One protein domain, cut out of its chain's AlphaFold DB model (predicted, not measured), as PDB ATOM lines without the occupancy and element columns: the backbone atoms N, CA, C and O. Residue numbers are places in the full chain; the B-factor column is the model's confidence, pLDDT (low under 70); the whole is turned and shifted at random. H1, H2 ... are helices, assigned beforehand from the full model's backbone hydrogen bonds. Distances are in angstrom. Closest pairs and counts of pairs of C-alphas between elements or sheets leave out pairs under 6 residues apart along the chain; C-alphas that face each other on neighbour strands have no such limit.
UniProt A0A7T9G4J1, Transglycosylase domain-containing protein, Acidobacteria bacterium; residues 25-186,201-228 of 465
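What this domain is: This is residues 25 to 186 and 201 to 228 of the 465 residues of the protein "Transglycosylase domain-containing protein" of Acidobacteria bacterium (UniProt A0A7T9G4J1). A long rod of helices: the antiparallel H1 and H3 run most of its length, and the shorter H4 and H5 pack along part of H3, making a loose up-and-down bundle, each helix running against the one before it. Little H2 sits at the turn between H1 and H3, while beyond Met 122 of H3 the long link of residues 123 to 159 folds back to reach H4. The printed part has 190 residues with five named helices, H1 to H5 in order, and no named strand: all helix. It is loose, with a radius of gyration of the C-alphas of 21.9 A and spans of 74 by 31 by 27 A.

How they stand to each other: H1, residues 25 to 65, touches H3, residues 80 to 122, through residues 27 to 45 and 102 to 120 alone; closest are the C-alphas of Leu 38 and Ala 112, 5.4 A, at a shallow tilt of 17 degrees, opposite ways. H2, residues 67 to 74, touches residues 80 to 84 of H3 alone, only just about perpendicular at 71 degrees; C-alphas 74 and 83 are closest, 6.6 A. H3, the hub, forms a hairpin with H4, residues 160 to 186, at 7 degrees; C-alphas 88 and 173 are closest, 5.6 A. H5, residues 204 to 224, touches H4, with C-alphas 206 and 177 closest, 5.5 A. H1 and H5 are apart. Each O i to N i+4 pair is within hydrogen-bond range in H1, H2, H3 and H5, and 22 of 23 in H4.

Where its parts are: H1 begins at C-alpha 25 (197.596, 126.200, 157.485) and is 59.7 A long; H3 is 63.1 A, H4 40.0 A. H5, 30.0 A, ends at C-alpha 224 (164.273, 137.590, 169.963).

The domain as a whole: The C-alphas farthest apart, of Asp 25 and Val 186, are 76.1 A apart. Residues 187 to 200 are not printed; C-alphas 186 and 201 are 16.8 A apart. The link H3 to H4 is long. The pLDDT is under 70 in residues 124 to 144, 181 to 186 and 201 to 203.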
ATOM      1  N   ASP A  25     198.291 127.463 157.750       76.06
ATOM      2  CA  ASP A  25     197.596 126.200 157.485       76.06
ATOM      3  C   ASP A  25     196.460 125.896 158.476       76.06
ATOM      4  O   ASP A  25     195.340 125.636 158.034       76.06
ATOM      5  N   VAL A  26     196.676 126.018 159.789       77.88
ATOM      6  CA  VAL A  26     195.623 125.723 160.784       77.88
ATOM      7  C   VAL A  26     194.472 126.727 160.705       77.88
ATOM      8  O   VAL A  26     193.309 126.333 160.700       77.88
ATOM      9  N   VAL A  27     194.762 128.028 160.593       75.56
ATOM     10  CA  VAL A  27     193.707 129.053 160.467       75.56
ATOM     11  C   VAL A  27     192.973 128.930 159.125       75.56
ATOM     12  O   VAL A  27     191.773 129.204 159.061       75.56
ATOM     13  N   LEU A  28     193.647 128.483 158.058       80.50
ATOM     14  CA  LEU A  28     193.000 128.164 156.781       80.50
ATOM     15  C   LEU A  28     192.050 126.967 156.901       80.50
ATOM     16  O   LEU A  28     190.937 127.035 156.377       80.50
ATOM     17  N   GLU A  29     192.445 125.898 157.591       84.75
ATOM     18  CA  GLU A  29     191.556 124.758 157.845       84.75
ATOM     19  C   GLU A  29     190.380 125.142 158.750       84.75
ATOM     20  O   GLU A  29     189.232 124.818 158.441       84.75
ATOM     21  N   GLU A  30     190.617 125.934 159.796       85.44
ATOM     22  CA  GLU A  30     189.553 126.455 160.658       85.44
ATOM     23  C   GLU A  30     188.573 127.350 159.879       85.44
ATOM     24  O   GLU A  30     187.358 127.265 160.073       85.44
ATOM     25  N   LEU A  31     189.068 128.169 158.941       83.94
ATOM     26  CA  LEU A  31     188.223 128.955 158.039       83.94
ATOM     27  C   LEU A  31     187.358 128.048 157.151       83.94
ATOM     28  O   LEU A  31     186.158 128.302 157.018       83.94
ATOM     29  N   LYS A  32     187.934 126.991 156.560       83.50
ATOM     30  CA  LYS A  32     187.190 126.021 155.735       83.50
ATOM     31  C   LYS A  32     186.108 125.311 156.549       83.50
ATOM     32  O   LYS A  32     184.968 125.210 156.092       83.50
ATOM     33  N   LEU A  33     186.438 124.857 157.758       88.25
ATOM     34  CA  LEU A  33     185.489 124.212 158.670       88.25
ATOM     35  C   LEU A  33     184.361 125.168 159.074       88.25
ATOM     36  O   LEU A  33     183.187 124.796 159.002       88.25
ATOM     37  N   ALA A  34     184.692 126.411 159.431       86.56
ATOM     38  CA  ALA A  34     183.706 127.433 159.772       86.56
ATOM     39  C   ALA A  34     182.778 127.761 158.587       86.56
ATOM     40  O   ALA A  34     181.567 127.876 158.778       86.56
ATOM     41  N   ALA A  35     183.316 127.853 157.366       85.69
ATOM     42  CA  ALA A  35     182.531 128.090 156.156       85.69
ATOM     43  C   ALA A  35     181.578 126.922 155.846       85.69
ATOM     44  O   ALA A  35     180.397 127.144 155.584       85.69
ATOM     45  N   LYS A  36     182.054 125.675 155.954       86.50
ATOM     46  CA  LYS A  36     181.219 124.475 155.772       86.50
ATOM     47  C   LYS A  36     180.115 124.376 156.828       86.50
ATOM     48  O   LYS A  36     178.984 124.009 156.514       86.50
ATOM     49  N   SER A  37     180.431 124.715 158.080       88.19
ATOM     50  CA  SER A  37     179.450 124.771 159.166       88.19
ATOM     51  C   SER A  37     178.369 125.817 158.885       88.19
ATOM     52  O   SER A  37     177.185 125.502 158.977       88.19
ATOM     53  N   LEU A  38     178.757 127.023 158.458       87.31
ATOM     54  CA  LEU A  38     177.819 128.073 158.061       87.31
ATOM     55  C   LEU A  38     176.887 127.619 156.928       87.31
ATOM     56  O   LEU A  38     175.673 127.763 157.048       87.31
ATOM     57  N   GLU A  39     177.433 127.027 155.865       86.75
ATOM     58  CA  GLU A  39     176.638 126.532 154.734       86.75
ATOM     59  C   GLU A  39     175.616 125.469 155.175       86.75
ATOM     60  O   GLU A  39     174.456 125.490 154.758       86.75
ATOM     61  N   SER A  40     176.029 124.551 156.053       89.00
ATOM     62  CA  SER A  40     175.140 123.557 156.662       89.00
ATOM     63  C   SER A  40     173.995 124.219 157.438       89.00
ATOM     64  O   SER A  40     172.828 123.860 157.259       89.00
ATOM     65  N   GLU A  41     174.304 125.208 158.277       88.38
ATOM     66  CA  GLU A  41     173.308 125.929 159.074       88.38
ATOM     67  C   GLU A  41     172.299 126.694 158.201       88.38
ATOM     68  O   GLU A  41     171.093 126.632 158.466       88.38
ATOM     69  N   GLU A  42     172.760 127.345 157.130       86.75
ATOM     70  CA  GLU A  42     171.904 128.037 156.159       86.75
ATOM     71  C   GLU A  42     170.960 127.071 155.435       86.75
ATOM     72  O   GLU A  42     169.752 127.320 155.359       86.75
ATOM     73  N   ARG A  43     171.473 125.930 154.954       87.31
ATOM     74  CA  ARG A  43     170.646 124.899 154.298       87.31
ATOM     75  C   ARG A  43     169.577 124.356 155.240       87.31
ATOM     76  O   ARG A  43     168.414 124.249 154.852       87.31
ATOM     77  N   LEU A  44     169.947 124.051 156.484       87.94
ATOM     78  CA  LEU A  44     168.999 123.595 157.501       87.94
ATOM     79  C   LEU A  44     167.920 124.645 157.781       87.94
ATOM     80  O   LEU A  44     166.751 124.292 157.925       87.94
ATOM     81  N   PHE A  45     168.280 125.928 157.834       88.75
ATOM     82  CA  PHE A  45     167.322 127.013 158.041       88.75
ATOM     83  C   PHE A  45     166.334 127.157 156.880       88.75
ATOM     84  O   PHE A  45     165.130 127.272 157.120       88.75
ATOM     85  N   ILE A  46     166.809 127.105 155.634       86.06
ATOM     86  CA  ILE A  46     165.951 127.174 154.440       86.06
ATOM     87  C   ILE A  46     165.012 125.965 154.389       86.06
ATOM     88  O   ILE A  46     163.808 126.126 154.194       86.06
ATOM     89  N   ASN A  47     165.526 124.761 154.641       87.88
ATOM     90  CA  ASN A  47     164.706 123.550 154.656       87.88
ATOM     91  C   ASN A  47     163.652 123.594 155.770       87.88
ATOM     92  O   ASN A  47     162.475 123.346 155.508       87.88
ATOM     93  N   ALA A  48     164.039 123.981 156.989       86.88
ATOM     94  CA  ALA A  48     163.105 124.152 158.102       86.88
ATOM     95  C   ALA A  48     162.041 125.219 157.798       86.88
ATOM     96  O   ALA A  48     160.875 125.044 158.154       86.88
ATOM     97  N   THR A  49     162.423 126.297 157.109       85.38
ATOM     98  CA  THR A  49     161.506 127.344 156.641       85.38
ATOM     99  C   THR A  49     160.471 126.774 155.684       85.38
ATOM    100  O   THR A  49     159.278 126.923 155.932       85.38
ATOM    101  N   ASN A  50     160.911 126.089 154.627       85.81
ATOM    102  CA  ASN A  50     160.018 125.530 153.614       85.81
ATOM    103  C   ASN A  50     159.038 124.526 154.235       85.81
ATOM    104  O   ASN A  50     157.830 124.640 154.033       85.81
ATOM    105  N   VAL A  51     159.541 123.604 155.065       86.25
ATOM    106  CA  VAL A  51     158.710 122.622 155.781       86.25
ATOM    107  C   VAL A  51     157.716 123.312 156.715       86.25
ATOM    108  O   VAL A  51     156.542 122.955 156.724       86.25
ATOM    109  N   SER A  52     158.145 124.329 157.467       81.31
ATOM    110  CA  SER A  52     157.261 125.031 158.403       81.31
ATOM    111  C   SER A  52     156.189 125.844 157.692       81.31
ATOM    112  O   SER A  52     155.055 125.853 158.148       81.31
ATOM    113  N   VAL A  53     156.503 126.507 156.576       78.69
ATOM    114  CA  VAL A  53     155.504 127.246 155.786       78.69
ATOM    115  C   VAL A  53     154.433 126.291 155.259       78.69
ATOM    116  O   VAL A  53     153.246 126.576 155.406       78.69
ATOM    117  N   ILE A  54     154.839 125.137 154.721       83.00
ATOM    118  CA  ILE A  54     153.914 124.099 154.246       83.00
ATOM    119  C   ILE A  54     153.071 123.558 155.405       83.00
ATOM    120  O   ILE A  54     151.847 123.516 155.306       83.00
ATOM    121  N   PHE A  55     153.709 123.187 156.517       80.44
ATOM    122  CA  PHE A  55     153.025 122.637 157.683       80.44
ATOM    123  C   PHE A  55     152.033 123.634 158.283       80.44
ATOM    124  O   PHE A  55     150.897 123.274 158.565       80.44
ATOM    125  N   VAL A  56     152.430 124.897 158.446       75.44
ATOM    126  CA  VAL A  56     151.573 125.944 159.013       75.44
ATOM    127  C   VAL A  56     150.409 126.268 158.070       75.44
ATOM    128  O   VAL A  56     149.294 126.464 158.549       75.44
ATOM    129  N   ALA A  57     150.618 126.266 156.751       75.94
ATOM    130  CA  ALA A  57     149.535 126.424 155.780       75.94
ATOM    131  C   ALA A  57     148.547 125.242 155.820       75.94
ATOM    132  O   ALA A  57     147.336 125.458 155.890       75.94
ATOM    133  N   ALA A  58     149.052 124.004 155.840       78.94
ATOM    134  CA  ALA A  58     148.232 122.796 155.913       78.94
ATOM    135  C   ALA A  58     147.460 122.710 157.238       78.94
ATOM    136  O   ALA A  58     146.242 122.547 157.234       78.94
ATOM    137  N   ALA A  59     148.142 122.893 158.370       72.94
ATOM    138  CA  ALA A  59     147.533 122.892 159.696       72.94
ATOM    139  C   ALA A  59     146.514 124.028 159.849       72.94
ATOM    140  O   ALA A  59     145.436 123.806 160.390       72.94
ATOM    141  N   GLY A  60     146.812 125.224 159.332       73.69
ATOM    142  CA  GLY A  60     145.869 126.339 159.320       73.69
ATOM    143  C   GLY A  60     144.603 126.012 158.528       73.69
ATOM    144  O   GLY A  60     143.504 126.234 159.028       73.69
ATOM    145  N   SER A  61     144.742 125.421 157.338       77.62
ATOM    146  CA  SER A  61     143.598 124.989 156.527       77.62
ATOM    147  C   SER A  61     142.781 123.891 157.208       77.62
ATOM    148  O   SER A  61     141.554 123.938 157.170       77.62
ATOM    149  N   LEU A  62     143.443 122.916 157.838       77.62
ATOM    150  CA  LEU A  62     142.782 121.824 158.556       77.62
ATOM    151  C   LEU A  62     142.010 122.346 159.766       77.62
ATOM    152  O   LEU A  62     140.826 122.068 159.873       77.62
ATOM    153  N   ILE A  63     142.633 123.167 160.620       72.88
ATOM    154  CA  ILE A  63     141.974 123.752 161.800       72.88
ATOM    155  C   ILE A  63     140.734 124.553 161.393       72.88
ATOM    156  O   ILE A  63     139.721 124.502 162.083       72.88
ATOM    157  N   VAL A  64     140.799 125.284 160.276       71.88
ATOM    158  CA  VAL A  64     139.652 126.041 159.758       71.88
ATOM    159  C   VAL A  64     138.556 125.114 159.220       71.88
ATOM    160  O   VAL A  64     137.382 125.378 159.462       71.88
ATOM    161  N   GLY A  65     138.919 124.041 158.512       77.38
ATOM    162  CA  GLY A  65     137.964 123.109 157.905       77.38
ATOM    163  C   GLY A  65     137.316 122.126 158.885       77.38
ATOM    164  O   GLY A  65     136.150 121.792 158.718       77.38
ATOM    165  N   SER A  66     138.039 121.693 159.919       80.38
ATOM    166  CA  SER A  66     137.586 120.701 160.905       80.38
ATOM    167  C   SER A  66     137.196 121.333 162.246       80.38
ATOM    168  O   SER A  66     137.199 120.661 163.278       80.38
ATOM    169  N   LEU A  67     136.920 122.641 162.270       78.38
ATOM    170  CA  LEU A  67     136.682 123.373 163.515       78.38
ATOM    171  C   LEU A  67     135.470 122.812 164.278       78.38
ATOM    172  O   LEU A  67     135.564 122.578 165.481       78.38
ATOM    173  N   ASP A  68     134.368 122.538 163.576       77.19
ATOM    174  CA  ASP A  68     133.147 121.971 164.164       77.19
ATOM    175  C   ASP A  68     133.387 120.565 164.749       77.19
ATOM    176  O   ASP A  68     132.928 120.261 165.852       77.19
ATOM    177  N   GLU A  69     134.182 119.732 164.067       82.06
ATOM    178  CA  GLU A  69     134.567 118.398 164.549       82.06
ATOM    179  C   GLU A  69     135.424 118.486 165.820       82.06
ATOM    180  O   GLU A  69     135.122 117.828 166.818       82.06
ATOM    181  N   ILE A  70     136.441 119.354 165.837       77.88
ATOM    182  CA  ILE A  70     137.307 119.576 167.010       77.88
ATOM    183  C   ILE A  70     136.480 120.045 168.214       77.88
ATOM    184  O   ILE A  70     136.696 119.594 169.341       77.88
ATOM    185  N   LEU A  71     135.516 120.938 167.987       75.88
ATOM    186  CA  LEU A  71     134.636 121.426 169.046       75.88
ATOM    187  C   LEU A  71     133.714 120.331 169.574       75.88
ATOM    188  O   LEU A  71     133.515 120.264 170.785       75.88
ATOM    189  N   SER A  72     133.200 119.458 168.707       79.81
ATOM    190  CA  SER A  72     132.357 118.329 169.117       79.81
ATOM    191  C   SER A  72     133.104 117.326 170.006       79.81
ATOM    192  O   SER A  72     132.537 116.828 170.977       79.81
ATOM    193  N   LEU A  73     134.399 117.109 169.747       82.62
ATOM    194  CA  LEU A  73     135.262 116.247 170.561       82.62
ATOM    195  C   LEU A  73     135.572 116.852 171.939       82.62
ATOM    196  O   LEU A  73     135.738 116.120 172.913       82.62
ATOM    197  N   LEU A  74     135.653 118.183 172.031       77.50
ATOM    198  CA  LEU A  74     135.950 118.906 173.276       77.50
ATOM    199  C   LEU A  74     134.701 119.249 174.097       77.50
ATOM    200  O   LEU A  74     134.816 119.460 175.305       77.50
ATOM    201  N   ALA A  75     133.522 119.269 173.473       75.50
ATOM    202  CA  ALA A  75     132.236 119.564 174.103       75.50
ATOM    203  C   ALA A  75     131.932 118.765 175.391       75.50
ATOM    204  O   ALA A  75     131.422 119.380 176.329       75.50
ATOM    205  N   PRO A  76     132.242 117.453 175.509       80.69
ATOM    206  CA  PRO A  76     131.993 116.716 176.751       80.69
ATOM    207  C   PRO A  76     132.942 117.091 177.902       80.69
ATOM    208  O   PRO A  76     132.664 116.757 179.049       80.69
ATOM    209  N   ILE A  77     134.061 117.766 177.615       83.62
ATOM    210  CA  ILE A  77     135.112 118.087 178.592       83.62
ATOM    211  C   ILE A  77     135.049 119.562 179.004       83.62
ATOM    212  O   ILE A  77     135.284 119.894 180.166       83.62
ATOM    213  N   LEU A  78     134.763 120.462 178.059       80.94
ATOM    214  CA  LEU A  78     134.854 121.903 178.267       80.94
ATOM    215  C   LEU A  78     133.737 122.642 177.515       80.94
ATOM    216  O   LEU A  78     133.452 122.300 176.364       80.94
ATOM    217  N   PRO A  79     133.144 123.708 178.093       80.19
ATOM    218  CA  PRO A  79     132.161 124.506 177.372       80.19
ATOM    219  C   PRO A  79     132.752 125.101 176.079       80.19
ATOM    220  O   PRO A  79     133.928 125.484 176.073       80.19
ATOM    221  N   PRO A  80     131.949 125.282 175.014       72.81
ATOM    222  CA  PRO A  80     132.454 125.668 173.691       72.81
ATOM    223  C   PRO A  80     133.258 126.976 173.654       72.81
ATOM    224  O   PRO A  80     134.221 127.128 172.908       72.81
ATOM    225  N   LEU A  81     132.903 127.940 174.504       76.38
ATOM    226  CA  LEU A  81     133.643 129.196 174.612       76.38
ATOM    227  C   LEU A  81     135.070 128.972 175.126       76.38
ATOM    228  O   LEU A  81     136.018 129.578 174.627       76.38
ATOM    229  N   TRP A  82     135.225 128.106 176.125       81.44
ATOM    230  CA  TRP A  82     136.518 127.816 176.732       81.44
ATOM    231  C   TRP A  82     137.389 126.949 175.824       81.44
ATOM    232  O   TRP A  82     138.600 127.156 175.800       81.44
ATOM    233  N   SER A  83     136.801 126.048 175.026       81.44
ATOM    234  CA  SER A  83     137.555 125.266 174.036       81.44
ATOM    235  C   SER A  83     138.120 126.154 172.920       81.44
ATOM    236  O   SER A  83     139.283 126.001 172.547       81.44
ATOM    237  N   LEU A  84     137.363 127.156 172.460       80.62
ATOM    238  CA  LEU A  84     137.834 128.139 171.476       80.62
ATOM    239  C   LEU A  84     138.933 129.058 172.040       80.62
ATOM    240  O   LEU A  84     139.918 129.340 171.353       80.62
ATOM    241  N   ILE A  85     138.812 129.501 173.298       84.75
ATOM    242  CA  ILE A  85     139.875 130.271 173.975       84.75
ATOM    243  C   ILE A  85     141.140 129.423 174.137       84.75
ATOM    244  O   ILE A  85     142.240 129.914 173.871       84.75
ATOM    245  N   LEU A  86     140.993 128.157 174.534       87.12
ATOM    246  CA  LEU A  86     142.104 127.216 174.645       87.12
ATOM    247  C   LEU A  86     142.795 127.018 173.290       87.12
ATOM    248  O   LEU A  86     144.021 127.049 173.232       87.12
ATOM    249  N   LEU A  87     142.035 126.899 172.198       85.50
ATOM    250  CA  LEU A  87     142.586 126.788 170.847       85.50
ATOM    251  C   LEU A  87     143.402 128.031 170.455       85.50
ATOM    252  O   LEU A  87     144.528 127.893 169.981       85.50
ATOM    253  N   ILE A  88     142.889 129.245 170.707       88.75
ATOM    254  CA  ILE A  88     143.643 130.493 170.476       88.75
ATOM    255  C   ILE A  88     144.927 130.501 171.309       88.75
ATOM    256  O   ILE A  88     145.996 130.825 170.788       88.75
ATOM    257  N   PHE A  89     144.839 130.133 172.586       91.62
ATOM    258  CA  PHE A  89     145.993 130.073 173.478       91.62
ATOM    259  C   PHE A  89     147.060 129.102 172.956       91.62
ATOM    260  O   PHE A  89     148.222 129.488 172.832       91.62
ATOM    261  N   ILE A  90     146.661 127.887 172.574       90.19
ATOM    262  CA  ILE A  90     147.535 126.871 171.978       90.19
ATOM    263  C   ILE A  90     148.213 127.429 170.723       90.19
ATOM    264  O   ILE A  90     149.442 127.425 170.644       90.19
ATOM    265  N   VAL A  91     147.447 127.985 169.779       90.06
ATOM    266  CA  VAL A  91     147.993 128.552 168.533       90.06
ATOM    267  C   VAL A  91     149.014 129.655 168.825       90.06
ATOM    268  O   VAL A  91     150.100 129.646 168.248       90.06
ATOM    269  N   VAL A  92     148.723 130.577 169.748       93.12
ATOM    270  CA  VAL A  92     149.643 131.670 170.113       93.12
ATOM    271  C   VAL A  92     150.910 131.146 170.797       93.12
ATOM    272  O   VAL A  92     152.004 131.648 170.514       93.12
ATOM    273  N   VAL A  93     150.804 130.134 171.664       94.00
ATOM    274  CA  VAL A  93     151.959 129.504 172.328       94.00
ATOM    275  C   VAL A  93     152.853 128.797 171.310       94.00
ATOM    276  O   VAL A  93     154.055 129.073 171.270       94.00
ATOM    277  N   PHE A  94     152.286 127.961 170.439       91.12
ATOM    278  CA  PHE A  94     153.044 127.275 169.388       91.12
ATOM    279  C   PHE A  94     153.667 128.261 168.395       91.12
ATOM    280  O   PHE A  94     154.839 128.114 168.045       91.12
ATOM    281  N   ALA A  95     152.945 129.318 168.013       92.25
ATOM    282  CA  ALA A  95     153.490 130.389 167.183       92.25
ATOM    283  C   ALA A  95     154.691 131.057 167.863       92.25
ATOM    284  O   ALA A  95     155.752 131.203 167.259       92.25
ATOM    285  N   ARG A  96     154.581 131.406 169.150       94.50
ATOM    286  CA  ARG A  96     155.691 131.988 169.920       94.50
ATOM    287  C   ARG A  96     156.901 131.051 169.990       94.50
ATOM    288  O   ARG A  96     158.035 131.530 169.877       94.50
ATOM    289  N   MET A  97     156.686 129.748 170.175       92.62
ATOM    290  CA  MET A  97     157.757 128.746 170.179       92.62
ATOM    291  C   MET A  97     158.446 128.660 168.815       92.62
ATOM    292  O   MET A  97     159.670 128.781 168.750       92.62
ATOM    293  N   ALA A  98     157.678 128.561 167.728       91.00
ATOM    294  CA  ALA A  98     158.208 128.533 166.365       91.00
ATOM    295  C   ALA A  98     159.008 129.805 166.035       91.00
ATOM    296  O   ALA A  98     160.130 129.730 165.536       91.00
ATOM    297  N   LEU A  99     158.491 130.984 166.393       93.88
ATOM    298  CA  LEU A  99     159.203 132.255 166.228       93.88
ATOM    299  C   LEU A  99     160.521 132.288 167.012       93.88
ATOM    300  O   LEU A  99     161.527 132.787 166.507       93.88
ATOM    301  N   SER A 100     160.533 131.745 168.229       93.50
ATOM    302  CA  SER A 100     161.744 131.661 169.054       93.50
ATOM    303  C   SER A 100     162.780 130.715 168.439       93.50
ATOM    304  O   SER A 100     163.964 131.048 168.422       93.50
ATOM    305  N   TYR A 101     162.337 129.589 167.873       92.38
ATOM    306  CA  TYR A 101     163.190 128.658 167.135       92.38
ATOM    307  C   TYR A 101     163.831 129.327 165.914       92.38
ATOM    308  O   TYR A 101     165.056 129.329 165.792       92.38
ATOM    309  N   PHE A 102     163.045 129.977 165.050       93.25
ATOM    310  CA  PHE A 102     163.588 130.669 163.875       93.25
ATOM    311  C   PHE A 102     164.548 131.796 164.251       93.25
ATOM    312  O   PHE A 102     165.602 131.940 163.632       93.25
ATOM    313  N   ALA A 103     164.231 132.563 165.296       94.31
ATOM    314  CA  ALA A 103     165.131 133.595 165.788       94.31
ATOM    315  C   ALA A 103     166.452 133.004 166.308       94.31
ATOM    316  O   ALA A 103     167.517 133.561 166.048       94.31
ATOM    317  N   TYR A 104     166.404 131.872 167.014       93.25
ATOM    318  CA  TYR A 104     167.600 131.171 167.477       93.25
ATOM    319  C   TYR A 104     168.458 130.669 166.309       93.25
ATOM    320  O   TYR A 104     169.653 130.949 166.269       93.25
ATOM    321  N   ARG A 105     167.853 130.004 165.320       92.25
ATOM    322  CA  ARG A 105     168.574 129.508 164.136       92.25
ATOM    323  C   ARG A 105     169.219 130.646 163.341       92.25
ATOM    324  O   ARG A 105     170.381 130.541 162.962       92.25
ATOM    325  N   GLN A 106     168.519 131.770 163.186       92.88
ATOM    326  CA  GLN A 106     169.083 132.968 162.563       92.88
ATOM    327  C   GLN A 106     170.308 133.496 163.328       92.88
ATOM    328  O   GLN A 106     171.298 133.880 162.708       92.88
ATOM    329  N   LYS A 107     170.288 133.491 164.669       93.06
ATOM    330  CA  LYS A 107     171.465 133.877 165.467       93.06
ATOM    331  C   LYS A 107     172.650 132.951 165.231       93.06
ATOM    332  O   LYS A 107     173.766 133.442 165.104       93.06
ATOM    333  N   VAL A 108     172.416 131.639 165.176       92.31
ATOM    334  CA  VAL A 108     173.470 130.642 164.920       92.31
ATOM    335  C   VAL A 108     174.150 130.917 163.578       92.31
ATOM    336  O   VAL A 108     175.376 131.017 163.537       92.31
ATOM    337  N   ILE A 109     173.364 131.158 162.523       90.88
ATOM    338  CA  ILE A 109     173.880 131.562 161.206       90.88
ATOM    339  C   ILE A 109     174.723 132.830 161.331       90.88
ATOM    340  O   ILE A 109     175.866 132.850 160.888       90.88
ATOM    341  N   VAL A 110     174.212 133.875 161.989       90.19
ATOM    342  CA  VAL A 110     174.933 135.150 162.144       90.19
ATOM    343  C   VAL A 110     176.236 134.992 162.937       90.19
ATOM    344  O   VAL A 110     177.231 135.628 162.598       90.19
ATOM    345  N   TYR A 111     176.284 134.144 163.965       91.25
ATOM    346  CA  TYR A 111     177.522 133.878 164.702       91.25
ATOM    347  C   TYR A 111     178.549 133.114 163.862       91.25
ATOM    348  O   TYR A 111     179.714 133.517 163.829       91.25
ATOM    349  N   ALA A 112     178.130 132.068 163.149       88.50
ATOM    350  CA  ALA A 112     179.003 131.329 162.236       88.50
ATOM    351  C   ALA A 112     179.546 132.251 161.130       88.50
ATOM    352  O   ALA A 112     180.746 132.296 160.864       88.50
ATOM    353  N   ALA A 113     178.671 133.089 160.582       87.31
ATOM    354  CA  ALA A 113     178.969 134.119 159.604       87.31
ATOM    355  C   ALA A 113     180.015 135.131 160.117       87.31
ATOM    356  O   ALA A 113     181.034 135.377 159.468       87.31
ATOM    357  N   ARG A 114     179.824 135.668 161.328       87.94
ATOM    358  CA  ARG A 114     180.790 136.563 161.988       87.94
ATOM    359  C   ARG A 114     182.151 135.896 162.191       87.94
ATOM    360  O   ARG A 114     183.169 136.546 161.961       87.94
ATOM    361  N   LYS A 115     182.180 134.615 162.578       87.62
ATOM    362  CA  LYS A 115     183.420 133.840 162.754       87.62
ATOM    363  C   LYS A 115     184.200 133.724 161.443       87.62
ATOM    364  O   LYS A 115     185.396 133.997 161.435       87.62
ATOM    365  N   VAL A 116     183.524 133.405 160.337       84.62
ATOM    366  CA  VAL A 116     184.141 133.347 159.000       84.62
ATOM    367  C   VAL A 116     184.778 134.688 158.630       84.62
ATOM    368  O   VAL A 116     185.936 134.718 158.221       84.62
ATOM    369  N   VAL A 117     184.070 135.808 158.835       80.06
ATOM    370  CA  VAL A 117     184.607 137.155 158.557       80.06
ATOM    371  C   VAL A 117     185.850 137.461 159.400       80.06
ATOM    372  O   VAL A 117     186.840 137.969 158.873       80.06
ATOM    373  N   VAL A 118     185.829 137.133 160.697       80.31
ATOM    374  CA  VAL A 118     186.973 137.353 161.600       80.31
ATOM    375  C   VAL A 118     188.190 136.540 161.158       80.31
ATOM    376  O   VAL A 118     189.253 137.123 160.949       80.31
ATOM    377  N   LEU A 119     188.034 135.228 160.952       80.44
ATOM    378  CA  LEU A 119     189.120 134.334 160.524       80.44
ATOM    379  C   LEU A 119     189.713 134.766 159.182       80.44
ATOM    380  O   LEU A 119     190.928 134.815 158.998       80.44
ATOM    381  N   ARG A 120     188.850 135.154 158.248       76.75
ATOM    382  CA  ARG A 120     189.264 135.649 156.942       76.75
ATOM    383  C   ARG A 120     190.096 136.932 157.043       76.75
ATOM    384  O   ARG A 120     191.132 137.045 156.387       76.75
ATOM    385  N   ARG A 121     189.666 137.889 157.873       73.88
ATOM    386  CA  ARG A 121     190.399 139.141 158.107       73.88
ATOM    387  C   ARG A 121     191.742 138.887 158.791       73.88
ATOM    388  O   ARG A 121     192.730 139.513 158.422       73.88
ATOM    389  N   MET A 122     191.784 137.944 159.729       73.75
ATOM    390  CA  MET A 122     193.009 137.487 160.394       73.75
ATOM    391  C   MET A 122     194.032 136.903 159.407       73.75
ATOM    392  O   MET A 122     195.225 137.149 159.550       73.75
ATOM    393  N   LEU A 123     193.574 136.218 158.356       72.38
ATOM    394  CA  LEU A 123     194.425 135.704 157.275       72.38
ATOM    395  C   LEU A 123     194.872 136.777 156.261       72.38
ATOM    396  O   LEU A 123     195.650 136.477 155.353       72.38
ATOM    397  N   GLY A 124     194.377 138.013 156.378       67.38
ATOM    398  CA  GLY A 124     194.636 139.087 155.415       67.38
ATOM    399  C   GLY A 124     193.951 138.882 154.058       67.38
ATOM    400  O   GLY A 124     194.353 139.494 153.071       67.38
ATOM    401  N   ILE A 125     192.930 138.023 153.984       66.06
ATOM    402  CA  ILE A 125     192.199 137.733 152.745       66.06
ATOM    403  C   ILE A 125     191.122 138.811 152.554       66.06
ATOM    404  O   ILE A 125     190.012 138.693 153.068       66.06
ATOM    405  N   SER A 126     191.423 139.869 151.803       54.59
ATOM    406  CA  SER A 126     190.472 140.927 151.414       54.59
ATOM    407  C   SER A 126     190.011 140.732 149.960       54.59
ATOM    408  O   SER A 126     190.814 140.330 149.126       54.59
ATOM    409  N   TYR A 127     188.744 141.024 149.629       50.12
ATOM    410  CA  TYR A 127     188.277 141.087 148.224       50.12
ATOM    411  C   TYR A 127     188.426 142.499 147.630       50.12
ATOM    412  O   TYR A 127     187.652 142.896 146.764       50.12
ATOM    413  N   GLY A 128     189.396 143.292 148.095       46.84
ATOM    414  CA  GLY A 128     189.572 144.667 147.626       46.84
ATOM    415  C   GLY A 128     188.268 145.483 147.654       46.84
ATOM    416  O   GLY A 128     187.334 145.197 148.396       46.84
ATOM    417  N   THR A 129     188.184 146.519 146.820       37.41
ATOM    418  CA  THR A 129     186.987 147.368 146.661       37.41
ATOM    419  C   THR A 129     185.969 146.811 145.661       37.41
ATOM    420  O   THR A 129     184.938 147.445 145.413       37.41
ATOM    421  N   GLN A 130     186.230 145.642 145.067       32.88
ATOM    422  CA  GLN A 130     185.353 145.066 144.056       32.88
ATOM    423  C   GLN A 130     184.134 144.430 144.725       32.88
ATOM    424  O   GLN A 130     184.120 143.267 145.119       32.88
ATOM    425  N   ARG A 131     183.071 145.233 144.826       33.50
ATOM    426  CA  ARG A 131     181.711 144.758 145.074       33.50
ATOM    427  C   ARG A 131     181.282 143.878 143.900       33.50
ATOM    428  O   ARG A 131     180.658 144.362 142.959       33.50
ATOM    429  N   LEU A 132     181.583 142.586 143.954       30.92
ATOM    430  CA  LEU A 132     180.795 141.605 143.217       30.92
ATOM    431  C   LEU A 132     179.371 141.694 143.771       30.92
ATOM    432  O   LEU A 132     179.104 141.295 144.903       30.92
ATOM    433  N   VAL A 133     178.469 142.298 142.995       32.88
ATOM    434  CA  VAL A 133     177.026 142.298 143.260       32.88
ATOM    435  C   VAL A 133     176.522 140.879 142.996       32.88
ATOM    436  O   VAL A 133     175.928 140.580 141.967       32.88
ATOM    437  N   LEU A 134     176.828 139.974 143.919       38.50
ATOM    438  CA  LEU A 134     176.097 138.729 144.089       38.50
ATOM    439  C   LEU A 134     174.838 139.044 144.910       38.50
ATOM    440  O   LEU A 134     174.848 140.001 145.692       38.50
ATOM    441  N   PRO A 135     173.728 138.308 144.713       34.00
ATOM    442  CA  PRO A 135     172.443 138.655 145.307       34.00
ATOM    443  C   PRO A 135     172.592 138.842 146.822       34.00
ATOM    444  O   PRO A 135     173.294 138.072 147.472       34.00
ATOM    445  N   ASN A 136     171.953 139.903 147.329       40.19
ATOM    446  CA  ASN A 136     172.187 140.667 148.572       40.19
ATOM    447  C   ASN A 136     172.198 139.911 149.929       40.19
ATOM    448  O   ASN A 136     171.895 140.497 150.967       40.19
ATOM    449  N   TRP A 137     172.515 138.623 149.959       46.50
ATOM    450  CA  TRP A 137     172.470 137.758 151.133       46.50
ATOM    451  C   TRP A 137     173.733 136.902 151.329       46.50
ATOM    452  O   TRP A 137     173.812 136.208 152.337       46.50
ATOM    453  N   ARG A 138     174.745 136.974 150.443       49.38
ATOM    454  CA  ARG A 138     176.024 136.261 150.626       49.38
ATOM    455  C   ARG A 138     177.092 137.108 151.322       49.38
ATOM    456  O   ARG A 138     177.408 138.221 150.915       49.38
ATOM    457  N   LEU A 139     177.677 136.500 152.350       51.16
ATOM    458  CA  LEU A 139     178.727 136.976 153.255       51.16
ATOM    459  C   LEU A 139     180.038 137.465 152.624       51.16
ATOM    460  O   LEU A 139     180.908 137.973 153.330       51.16
ATOM    461  N   GLU A 140     180.220 137.271 151.325       48.34
ATOM    462  CA  GLU A 140     181.536 137.359 150.703       48.34
ATOM    463  C   GLU A 140     182.079 138.797 150.686       48.34
ATOM    464  O   GLU A 140     183.283 138.967 150.770       48.34
ATOM    465  N   GLY A 141     181.250 139.845 150.727       48.91
ATOM    466  CA  GLY A 141     181.717 141.245 150.745       48.91
ATOM    467  C   GLY A 141     181.934 141.892 152.123       48.91
ATOM    468  O   GLY A 141     182.218 143.087 152.180       48.91
ATOM    469  N   ALA A 142     181.728 141.174 153.233       55.03
ATOM    470  CA  ALA A 142     181.799 141.771 154.568       55.03
ATOM    471  C   ALA A 142     183.227 141.736 155.140       55.03
ATOM    472  O   ALA A 142     183.738 140.670 155.470       55.03
ATOM    473  N   ASP A 143     183.827 142.911 155.346       62.69
ATOM    474  CA  ASP A 143     185.127 143.059 156.028       62.69
ATOM    475  C   ASP A 143     184.987 143.271 157.550       62.69
ATOM    476  O   ASP A 143     185.969 143.294 158.303       62.69
ATOM    477  N   GLU A 144     183.752 143.453 158.026       69.75
ATOM    478  CA  GLU A 144     183.420 143.734 159.421       69.75
ATOM    479  C   GLU A 144     182.376 142.734 159.932       69.75
ATOM    480  O   GLU A 144     181.273 142.670 159.380       69.75
ATOM    481  N   PRO A 145     182.647 141.981 161.016       75.56
ATOM    482  CA  PRO A 145     181.719 140.950 161.484       75.56
ATOM    483  C   PRO A 145     180.356 141.539 161.884       75.56
ATOM    484  O   PRO A 145     179.306 140.991 161.558       75.56
ATOM    485  N   PHE A 146     180.341 142.713 162.517       79.06
ATOM    486  CA  PHE A 146     179.105 143.378 162.944       79.06
ATOM    487  C   PHE A 146     178.356 144.100 161.813       79.06
ATOM    488  O   PHE A 146     177.302 144.686 162.057       79.06
ATOM    489  N   ALA A 147     178.839 144.058 160.565       75.88
ATOM    490  CA  ALA A 147     178.001 144.403 159.413       75.88
ATOM    491  C   ALA A 147     176.861 143.382 159.236       75.88
ATOM    492  O   ALA A 147     175.767 143.738 158.796       75.88
ATOM    493  N   ILE A 148     177.093 142.132 159.649       82.56
ATOM    494  CA  ILE A 148     176.103 141.058 159.637       82.56
ATOM    495  C   ILE A 148     175.268 141.167 160.916       82.56
ATOM    496  O   ILE A 148     175.733 140.878 162.024       82.56
ATOM    497  N   ARG A 149     174.027 141.632 160.768       85.56
ATOM    498  CA  ARG A 149     173.100 141.887 161.881       85.56
ATOM    499  C   ARG A 149     172.273 140.658 162.223       85.56
ATOM    500  O   ARG A 149     171.908 139.895 161.331       85.56
ATOM    501  N   MET A 150     171.882 140.542 163.492       90.19
ATOM    502  CA  MET A 150     170.907 139.525 163.918       90.19
ATOM    503  C   MET A 150     169.561 139.727 163.216       90.19
ATOM    504  O   MET A 150     168.903 138.770 162.812       90.19
ATOM    505  N   PHE A 151     169.188 140.991 163.012       91.12
ATOM    506  CA  PHE A 151     168.017 141.398 162.251       91.12
ATOM    507  C   PHE A 151     168.439 142.249 161.038       91.12
ATOM    508  O   PHE A 151     168.684 143.451 161.189       91.12
ATOM    509  N   PRO A 152     168.524 141.667 159.829       85.56
ATOM    510  CA  PRO A 152     168.946 142.400 158.632       85.56
ATOM    511  C   PRO A 152     167.833 143.281 158.031       85.56
ATOM    512  O   PRO A 152     168.117 144.170 157.233       85.56
ATOM    513  N   GLY A 153     166.573 143.092 158.441       88.44
ATOM    514  CA  GLY A 153     165.419 143.868 157.977       88.44
ATOM    515  C   GLY A 153     164.209 142.982 157.693       88.44
ATOM    516  O   GLY A 153     164.363 141.788 157.480       88.44
ATOM    517  N   TRP A 154     163.004 143.561 157.669       87.81
ATOM    518  CA  TRP A 154     161.756 142.804 157.458       87.81
ATOM    519  C   TRP A 154     161.608 142.226 156.047       87.81
ATOM    520  O   TRP A 154     160.947 141.212 155.862       87.81
ATOM    521  N   SER A 155     162.221 142.862 155.052       83.94
ATOM    522  CA  SER A 155     162.149 142.466 153.642       83.94
ATOM    523  C   SER A 155     163.280 141.515 153.243       83.94
ATOM    524  O   SER A 155     163.767 141.571 152.116       83.94
ATOM    525  N   THR A 156     163.761 140.695 154.178       86.00
ATOM    526  CA  THR A 156     164.892 139.791 153.947       86.00
ATOM    527  C   THR A 156     164.451 138.329 154.041       86.00
ATOM    528  O   THR A 156     163.542 138.017 154.817       86.00
ATOM    529  N   PRO A 157     165.105 137.405 153.309       81.06
ATOM    530  CA  PRO A 157     164.810 135.975 153.421       81.06
ATOM    531  C   PRO A 157     164.950 135.443 154.855       81.06
ATOM    532  O   PRO A 157     164.180 134.590 155.275       81.06
ATOM    533  N   ALA A 158     165.869 136.016 155.639       84.62
ATOM    534  CA  ALA A 158     166.095 135.671 157.042       84.62
ATOM    535  C   ALA A 158     164.866 135.888 157.948       84.62
ATOM    536  O   ALA A 158     164.685 135.186 158.939       84.62
ATOM    537  N   THR A 159     164.009 136.864 157.636       90.06
ATOM    538  CA  THR A 159     162.825 137.192 158.452       90.06
ATOM    539  C   THR A 159     161.525 136.621 157.903       90.06
ATOM    540  O   THR A 159     160.514 136.632 158.608       90.06
ATOM    541  N   LEU A 160     161.542 136.110 156.670       87.38
ATOM    542  CA  LEU A 160     160.380 135.539 155.993       87.38
ATOM    543  C   LEU A 160     159.665 134.434 156.795       87.38
ATOM    544  O   LEU A 160     158.440 134.504 156.894       87.38
ATOM    545  N   PRO A 161     160.362 133.469 157.435       87.31
ATOM    546  CA  PRO A 161     159.688 132.413 158.190       87.31
ATOM    547  C   PRO A 161     158.912 132.993 159.375       87.31
ATOM    548  O   PRO A 161     157.779 132.606 159.643       87.31
ATOM    549  N   GLY A 162     159.498 133.987 160.051       90.31
ATOM    550  CA  GLY A 162     158.853 134.666 161.169       90.31
ATOM    551  C   GLY A 162     157.611 135.450 160.750       90.31
ATOM    552  O   GLY A 162     156.607 135.441 161.464       90.31
ATOM    553  N   LEU A 163     157.644 136.086 159.575       90.50
ATOM    554  CA  LEU A 163     156.477 136.759 158.997       90.50
ATOM    555  C   LEU A 163     155.375 135.764 158.619       90.50
ATOM    556  O   LEU A 163     154.217 136.005 158.952       90.50
ATOM    557  N   ALA A 164     155.730 134.642 157.990       88.81
ATOM    558  CA  ALA A 164     154.778 133.608 157.591       88.81
ATOM    559  C   ALA A 164     154.072 132.979 158.801       88.81
ATOM    560  O   ALA A 164     152.843 132.953 158.847       88.81
ATOM    561  N   VAL A 165     154.834 132.550 159.817       90.38
ATOM    562  CA  VAL A 165     154.278 131.997 161.064       90.38
ATOM    563  C   VAL A 165     153.361 133.014 161.736       90.38
ATOM    564  O   VAL A 165     152.232 132.687 162.088       90.38
ATOM    565  N   THR A 166     153.811 134.264 161.869       92.88
ATOM    566  CA  THR A 166     153.003 135.313 162.504       92.88
ATOM    567  C   THR A 166     151.698 135.553 161.742       92.88
ATOM    568  O   THR A 166     150.632 135.573 162.353       92.88
ATOM    569  N   GLY A 167     151.762 135.702 160.416       90.75
ATOM    570  CA  GLY A 167     150.593 135.973 159.581       90.75
ATOM    571  C   GLY A 167     149.559 134.849 159.612       90.75
ATOM    572  O   GLY A 167     148.380 135.112 159.843       90.75
ATOM    573  N   ILE A 168     149.992 133.597 159.438       87.75
ATOM    574  CA  ILE A 168     149.070 132.454 159.403       87.75
ATOM    575  C   ILE A 168     148.467 132.197 160.788       87.75
ATOM    576  O   ILE A 168     147.256 132.016 160.895       87.75
ATOM    577  N   SER A 169     149.258 132.250 161.865       89.81
ATOM    578  CA  SER A 169     148.720 132.081 163.221       89.81
ATOM    579  C   SER A 169     147.701 133.165 163.573       89.81
ATOM    580  O   SER A 169     146.659 132.856 164.146       89.81
ATOM    581  N   THR A 170     147.945 134.420 163.180       92.12
ATOM    582  CA  THR A 170     146.956 135.493 163.339       92.12
ATOM    583  C   THR A 170     145.683 135.221 162.538       92.12
ATOM    584  O   THR A 170     144.593 135.440 163.065       92.12
ATOM    585  N   LEU A 171     145.794 134.726 161.303       88.75
ATOM    586  CA  LEU A 171     144.635 134.381 160.475       88.75
ATOM    587  C   LEU A 171     143.798 133.258 161.106       88.75
ATOM    588  O   LEU A 171     142.576 133.369 161.170       88.75
ATOM    589  N   VAL A 172     144.442 132.212 161.629       87.19
ATOM    590  CA  VAL A 172     143.753 131.128 162.347       87.19
ATOM    591  C   VAL A 172     143.032 131.682 163.577       87.19
ATOM    592  O   VAL A 172     141.838 131.446 163.738       87.19
ATOM    593  N   CYS A 173     143.701 132.488 164.412       88.69
ATOM    594  CA  CYS A 173     143.059 133.122 165.568       88.69
ATOM    595  C   CYS A 173     141.873 134.012 165.166       88.69
ATOM    596  O   CYS A 173     140.853 134.004 165.852       88.69
ATOM    597  N   PHE A 174     141.982 134.748 164.056       88.19
ATOM    598  CA  PHE A 174     140.890 135.559 163.520       88.19
ATOM    599  C   PHE A 174     139.660 134.705 163.192       88.19
ATOM    600  O   PHE A 174     138.559 135.038 163.630       88.19
ATOM    601  N   VAL A 175     139.841 133.581 162.490       84.12
ATOM    602  CA  VAL A 175     138.738 132.664 162.149       84.12
ATOM    603  C   VAL A 175     138.090 132.083 163.409       84.12
ATOM    604  O   VAL A 175     136.865 132.100 163.531       84.12
ATOM    605  N   VAL A 176     138.895 131.658 164.390       83.25
ATOM    606  CA  VAL A 176     138.393 131.149 165.680       83.25
ATOM    607  C   VAL A 176     137.578 132.222 166.421       83.25
ATOM    608  O   VAL A 176     136.504 131.936 166.949       83.25
ATOM    609  N   LEU A 177     138.032 133.480 166.423       83.38
ATOM    610  CA  LEU A 177     137.324 134.604 167.051       83.38
ATOM    611  C   LEU A 177     135.988 134.924 166.367       83.38
ATOM    612  O   LEU A 177     135.007 135.216 167.056       83.38
ATOM    613  N   VAL A 178     135.929 134.854 165.035       81.44
ATOM    614  CA  VAL A 178     134.676 135.002 164.275       81.44
ATOM    615  C   VAL A 178     133.690 133.889 164.645       81.44
ATOM    616  O   VAL A 178     132.498 134.150 164.825       81.44
ATOM    617  N   PHE A 179     134.178 132.664 164.847       76.81
ATOM    618  CA  PHE A 179     133.340 131.541 165.266       76.81
ATOM    619  C   PHE A 179     132.772 131.716 166.687       76.81
ATOM    620  O   PHE A 179     131.571 131.530 166.890       76.81
ATOM    621  N   ILE A 180     133.584 132.174 167.654       73.44
ATOM    622  CA  ILE A 180     133.115 132.515 169.018       73.44
ATOM    623  C   ILE A 180     131.933 133.493 168.958       73.44
ATOM    624  O   ILE A 180     130.959 133.359 169.703       73.44
ATOM    625  N   GLN A 181     132.009 134.494 168.078       69.56
ATOM    626  CA  GLN A 181     130.930 135.466 167.920       69.56
ATOM    627  C   GLN A 181     129.672 134.858 167.315       69.56
ATOM    628  O   GLN A 181     128.581 135.189 167.774       69.56
ATOM    629  N   LYS A 182     129.806 133.962 166.330       67.75
ATOM    630  CA  LYS A 182     128.670 133.228 165.758       67.75
ATOM    631  C   LYS A 182     127.933 132.441 166.845       67.75
ATOM    632  O   LYS A 182     126.713 132.524 166.910       67.75
ATOM    633  N   GLN A 183     128.660 131.774 167.743       63.44
ATOM    634  CA  GLN A 183     128.074 130.977 168.824       63.44
ATOM    635  C   GLN A 183     127.360 131.832 169.884       63.44
ATOM    636  O   GLN A 183     126.225 131.540 170.245       63.44
ATOM    637  N   LYS A 184     127.951 132.962 170.306       56.03
ATOM    638  CA  LYS A 184     127.288 133.927 171.211       56.03
ATOM    639  C   LYS A 184     126.073 134.637 170.592       56.03
ATOM    640  O   LYS A 184     125.259 135.188 171.325       56.03
ATOM    641  N   CYS A 185     125.950 134.662 169.263       44.06
ATOM    642  CA  CYS A 185     124.827 135.297 168.565       44.06
ATOM    643  C   CYS A 185     123.588 134.391 168.465       44.06
ATOM    644  O   CYS A 185     122.501 134.902 168.214       44.06
ATOM    645  N   VAL A 186     123.725 133.079 168.695       44.31
ATOM    646  CA  VAL A 186     122.585 132.144 168.703       44.31
ATOM    647  C   VAL A 186     121.793 132.240 170.016       44.31
ATOM    648  O   VAL A 186     120.565 132.218 169.981       44.31
ATOM    649  N   PRO A 201     130.193 146.838 164.710       57.66
ATOM    650  CA  PRO A 201     130.969 146.410 165.883       57.66
ATOM    651  C   PRO A 201     131.284 144.901 165.905       57.66
ATOM    652  O   PRO A 201     132.149 144.477 166.671       57.66
ATOM    653  N   ARG A 202     130.625 144.075 165.071       63.28
ATOM    654  CA  ARG A 202     130.782 142.606 165.110       63.28
ATOM    655  C   ARG A 202     132.143 142.167 164.562       63.28
ATOM    656  O   ARG A 202     132.909 141.550 165.287       63.28
ATOM    657  N   VAL A 203     132.511 142.587 163.352       67.31
ATOM    658  CA  VAL A 203     133.800 142.215 162.726       67.31
ATOM    659  C   VAL A 203     134.988 142.999 163.309       67.31
ATOM    660  O   VAL A 203     136.124 142.527 163.293       67.31
ATOM    661  N   LEU A 204     134.737 144.177 163.888       76.38
ATOM    662  CA  LEU A 204     135.789 145.035 164.436       76.38
ATOM    663  C   LEU A 204     136.529 144.383 165.613       76.38
ATOM    664  O   LEU A 204     137.747 144.519 165.720       76.38
ATOM    665  N   PHE A 205     135.820 143.650 166.478       82.12
ATOM    666  CA  PHE A 205     136.428 143.008 167.646       82.12
ATOM    667  C   PHE A 205     137.441 141.903 167.269       82.12
ATOM    668  O   PHE A 205     138.587 141.999 167.715       82.12
ATOM    669  N   PRO A 206     137.114 140.910 166.412       84.44
ATOM    670  CA  PRO A 206     138.079 139.916 165.946       84.44
ATOM    671  C   PRO A 206     139.262 140.548 165.217       84.44
ATOM    672  O   PRO A 206     140.390 140.106 165.425       84.44
ATOM    673  N   ILE A 207     139.038 141.602 164.420       85.75
ATOM    674  CA  ILE A 207     140.119 142.343 163.750       85.75
ATOM    675  C   ILE A 207     141.063 142.964 164.782       85.75
ATOM    676  O   ILE A 207     142.274 142.771 164.692       85.75
ATOM    677  N   LEU A 208     140.533 143.682 165.777       88.56
ATOM    678  CA  LEU A 208     141.345 144.360 166.789       88.56
ATOM    679  C   LEU A 208     142.153 143.360 167.624       88.56
ATOM    680  O   LEU A 208     143.352 143.550 167.821       88.56
ATOM    681  N   VAL A 209     141.523 142.275 168.083       89.19
ATOM    682  CA  VAL A 209     142.208 141.233 168.862       89.19
ATOM    683  C   VAL A 209     143.271 140.534 168.014       89.19
ATOM    684  O   VAL A 209     144.394 140.344 168.479       89.19
ATOM    685  N   SER A 210     142.972 140.224 166.752       90.75
ATOM    686  CA  SER A 210     143.943 139.617 165.832       90.75
ATOM    687  C   SER A 210     145.112 140.556 165.539       90.75
ATOM    688  O   SER A 210     146.258 140.116 165.520       90.75
ATOM    689  N   LEU A 211     144.861 141.863 165.408       94.44
ATOM    690  CA  LEU A 211     145.909 142.877 165.286       94.44
ATOM    691  C   LEU A 211     146.792 142.924 166.541       94.44
ATOM    692  O   LEU A 211     148.013 142.994 166.421       94.44
ATOM    693  N   LEU A 212     146.212 142.840 167.742       95.19
ATOM    694  CA  LEU A 212     146.983 142.773 168.987       95.19
ATOM    695  C   LEU A 212     147.831 141.495 169.069       95.19
ATOM    696  O   LEU A 212     149.000 141.575 169.453       95.19
ATOM    697  N   ILE A 213     147.293 140.340 168.657       95.31
ATOM    698  CA  ILE A 213     148.038 139.072 168.574       95.31
ATOM    699  C   ILE A 213     149.185 139.192 167.565       95.31
ATOM    700  O   ILE A 213     150.320 138.837 167.883       95.31
ATOM    701  N   TYR A 214     148.923 139.744 166.378       95.81
ATOM    702  CA  TYR A 214     149.941 140.001 165.360       95.81
ATOM    703  C   TYR A 214     151.061 140.890 165.907       95.81
ATOM    704  O   TYR A 214     152.239 140.539 165.819       95.81
ATOM    705  N   LEU A 215     150.706 142.017 166.537       96.25
ATOM    706  CA  LEU A 215     151.660 142.941 167.154       96.25
ATOM    707  C   LEU A 215     152.460 142.267 168.278       96.25
ATOM    708  O   LEU A 215     153.668 142.484 168.394       96.25
ATOM    709  N   TYR A 216     151.831 141.419 169.088       96.12
ATOM    710  CA  TYR A 216     152.515 140.638 170.116       96.12
ATOM    711  C   TYR A 216     153.536 139.662 169.511       96.12
ATOM    712  O   TYR A 216     154.709 139.682 169.892       96.12
ATOM    713  N   LEU A 217     153.124 138.848 168.539       96.12
ATOM    714  CA  LEU A 217     153.976 137.846 167.896       96.12
ATOM    715  C   LEU A 217     155.141 138.500 167.141       96.12
ATOM    716  O   LEU A 217     156.301 138.144 167.370       96.12
ATOM    717  N   ILE A 218     154.870 139.528 166.332       94.81
ATOM    718  CA  ILE A 218     155.899 140.210 165.536       94.81
ATOM    719  C   ILE A 218     156.911 140.946 166.422       94.81
ATOM    720  O   ILE A 218     158.118 140.929 166.160       94.81
ATOM    721  N   THR A 219     156.453 141.563 167.519       93.00
ATOM    722  CA  THR A 219     157.356 142.216 168.475       93.00
ATOM    723  C   THR A 219     158.141 141.197 169.290       93.00
ATOM    724  O   THR A 219     159.311 141.450 169.572       93.00
ATOM    725  N   SER A 220     157.553 140.044 169.620       94.19
ATOM    726  CA  SER A 220     158.260 138.929 170.253       94.19
ATOM    727  C   SER A 220     159.375 138.400 169.354       94.19
ATOM    728  O   SER A 220     160.516 138.299 169.804       94.19
ATOM    729  N   PHE A 221     159.084 138.147 168.076       95.00
ATOM    730  CA  PHE A 221     160.083 137.724 167.093       95.00
ATOM    731  C   PHE A 221     161.197 138.763 166.935       95.00
ATOM    732  O   PHE A 221     162.382 138.444 167.026       95.00
ATOM    733  N   ARG A 222     160.837 140.048 166.809       93.31
ATOM    734  CA  ARG A 222     161.832 141.121 166.688       93.31
ATOM    735  C   ARG A 222     162.709 141.271 167.931       93.31
ATOM    736  O   ARG A 222     163.895 141.556 167.785       93.31
ATOM    737  N   ARG A 223     162.141 141.109 169.133       91.62
ATOM    738  CA  ARG A 223     162.887 141.114 170.405       91.62
ATOM    739  C   ARG A 223     163.833 139.927 170.502       91.62
ATOM    740  O   ARG A 223     164.947 140.088 170.989       91.62
ATOM    741  N   ALA A 224     163.413 138.761 170.015       92.81
ATOM    742  CA  ALA A 224     164.273 137.590 169.963       92.81
ATOM    743  C   ALA A 224     165.504 137.832 169.077       92.81
ATOM    744  O   ALA A 224     166.552 137.282 169.380       92.81
ATOM    745  N   LEU A 225     165.418 138.705 168.068       93.44
ATOM    746  CA  LEU A 225     166.515 139.096 167.171       93.44
ATOM    747  C   LEU A 225     167.213 140.418 167.550       93.44
ATOM    748  O   LEU A 225     167.800 141.065 166.685       93.44
ATOM    749  N   TYR A 226     167.131 140.866 168.806       91.25
ATOM    750  CA  TYR A 226     167.980 141.973 169.260       91.25
ATOM    751  C   TYR A 226     169.459 141.579 169.190       91.25
ATOM    752  O   TYR A 226     169.832 140.473 169.593       91.25
ATOM    753  N   ASP A 227     170.284 142.501 168.695       89.56
ATOM    754  CA  ASP A 227     171.733 142.445 168.880       89.56
ATOM    755  C   ASP A 227     172.106 142.707 170.361       89.56
ATOM    756  O   ASP A 227     171.244 142.943 171.213       89.56
ATOM    757  N   VAL A 228     173.398 142.609 170.689       86.75
ATOM    758  CA  VAL A 228     173.911 142.605 172.072       86.75
ATOM    759  C   VAL A 228     173.500 143.867 172.841       86.75
ATOM    760  O   VAL A 228     172.945 143.779 173.948       86.75
TER     761      VAL A 228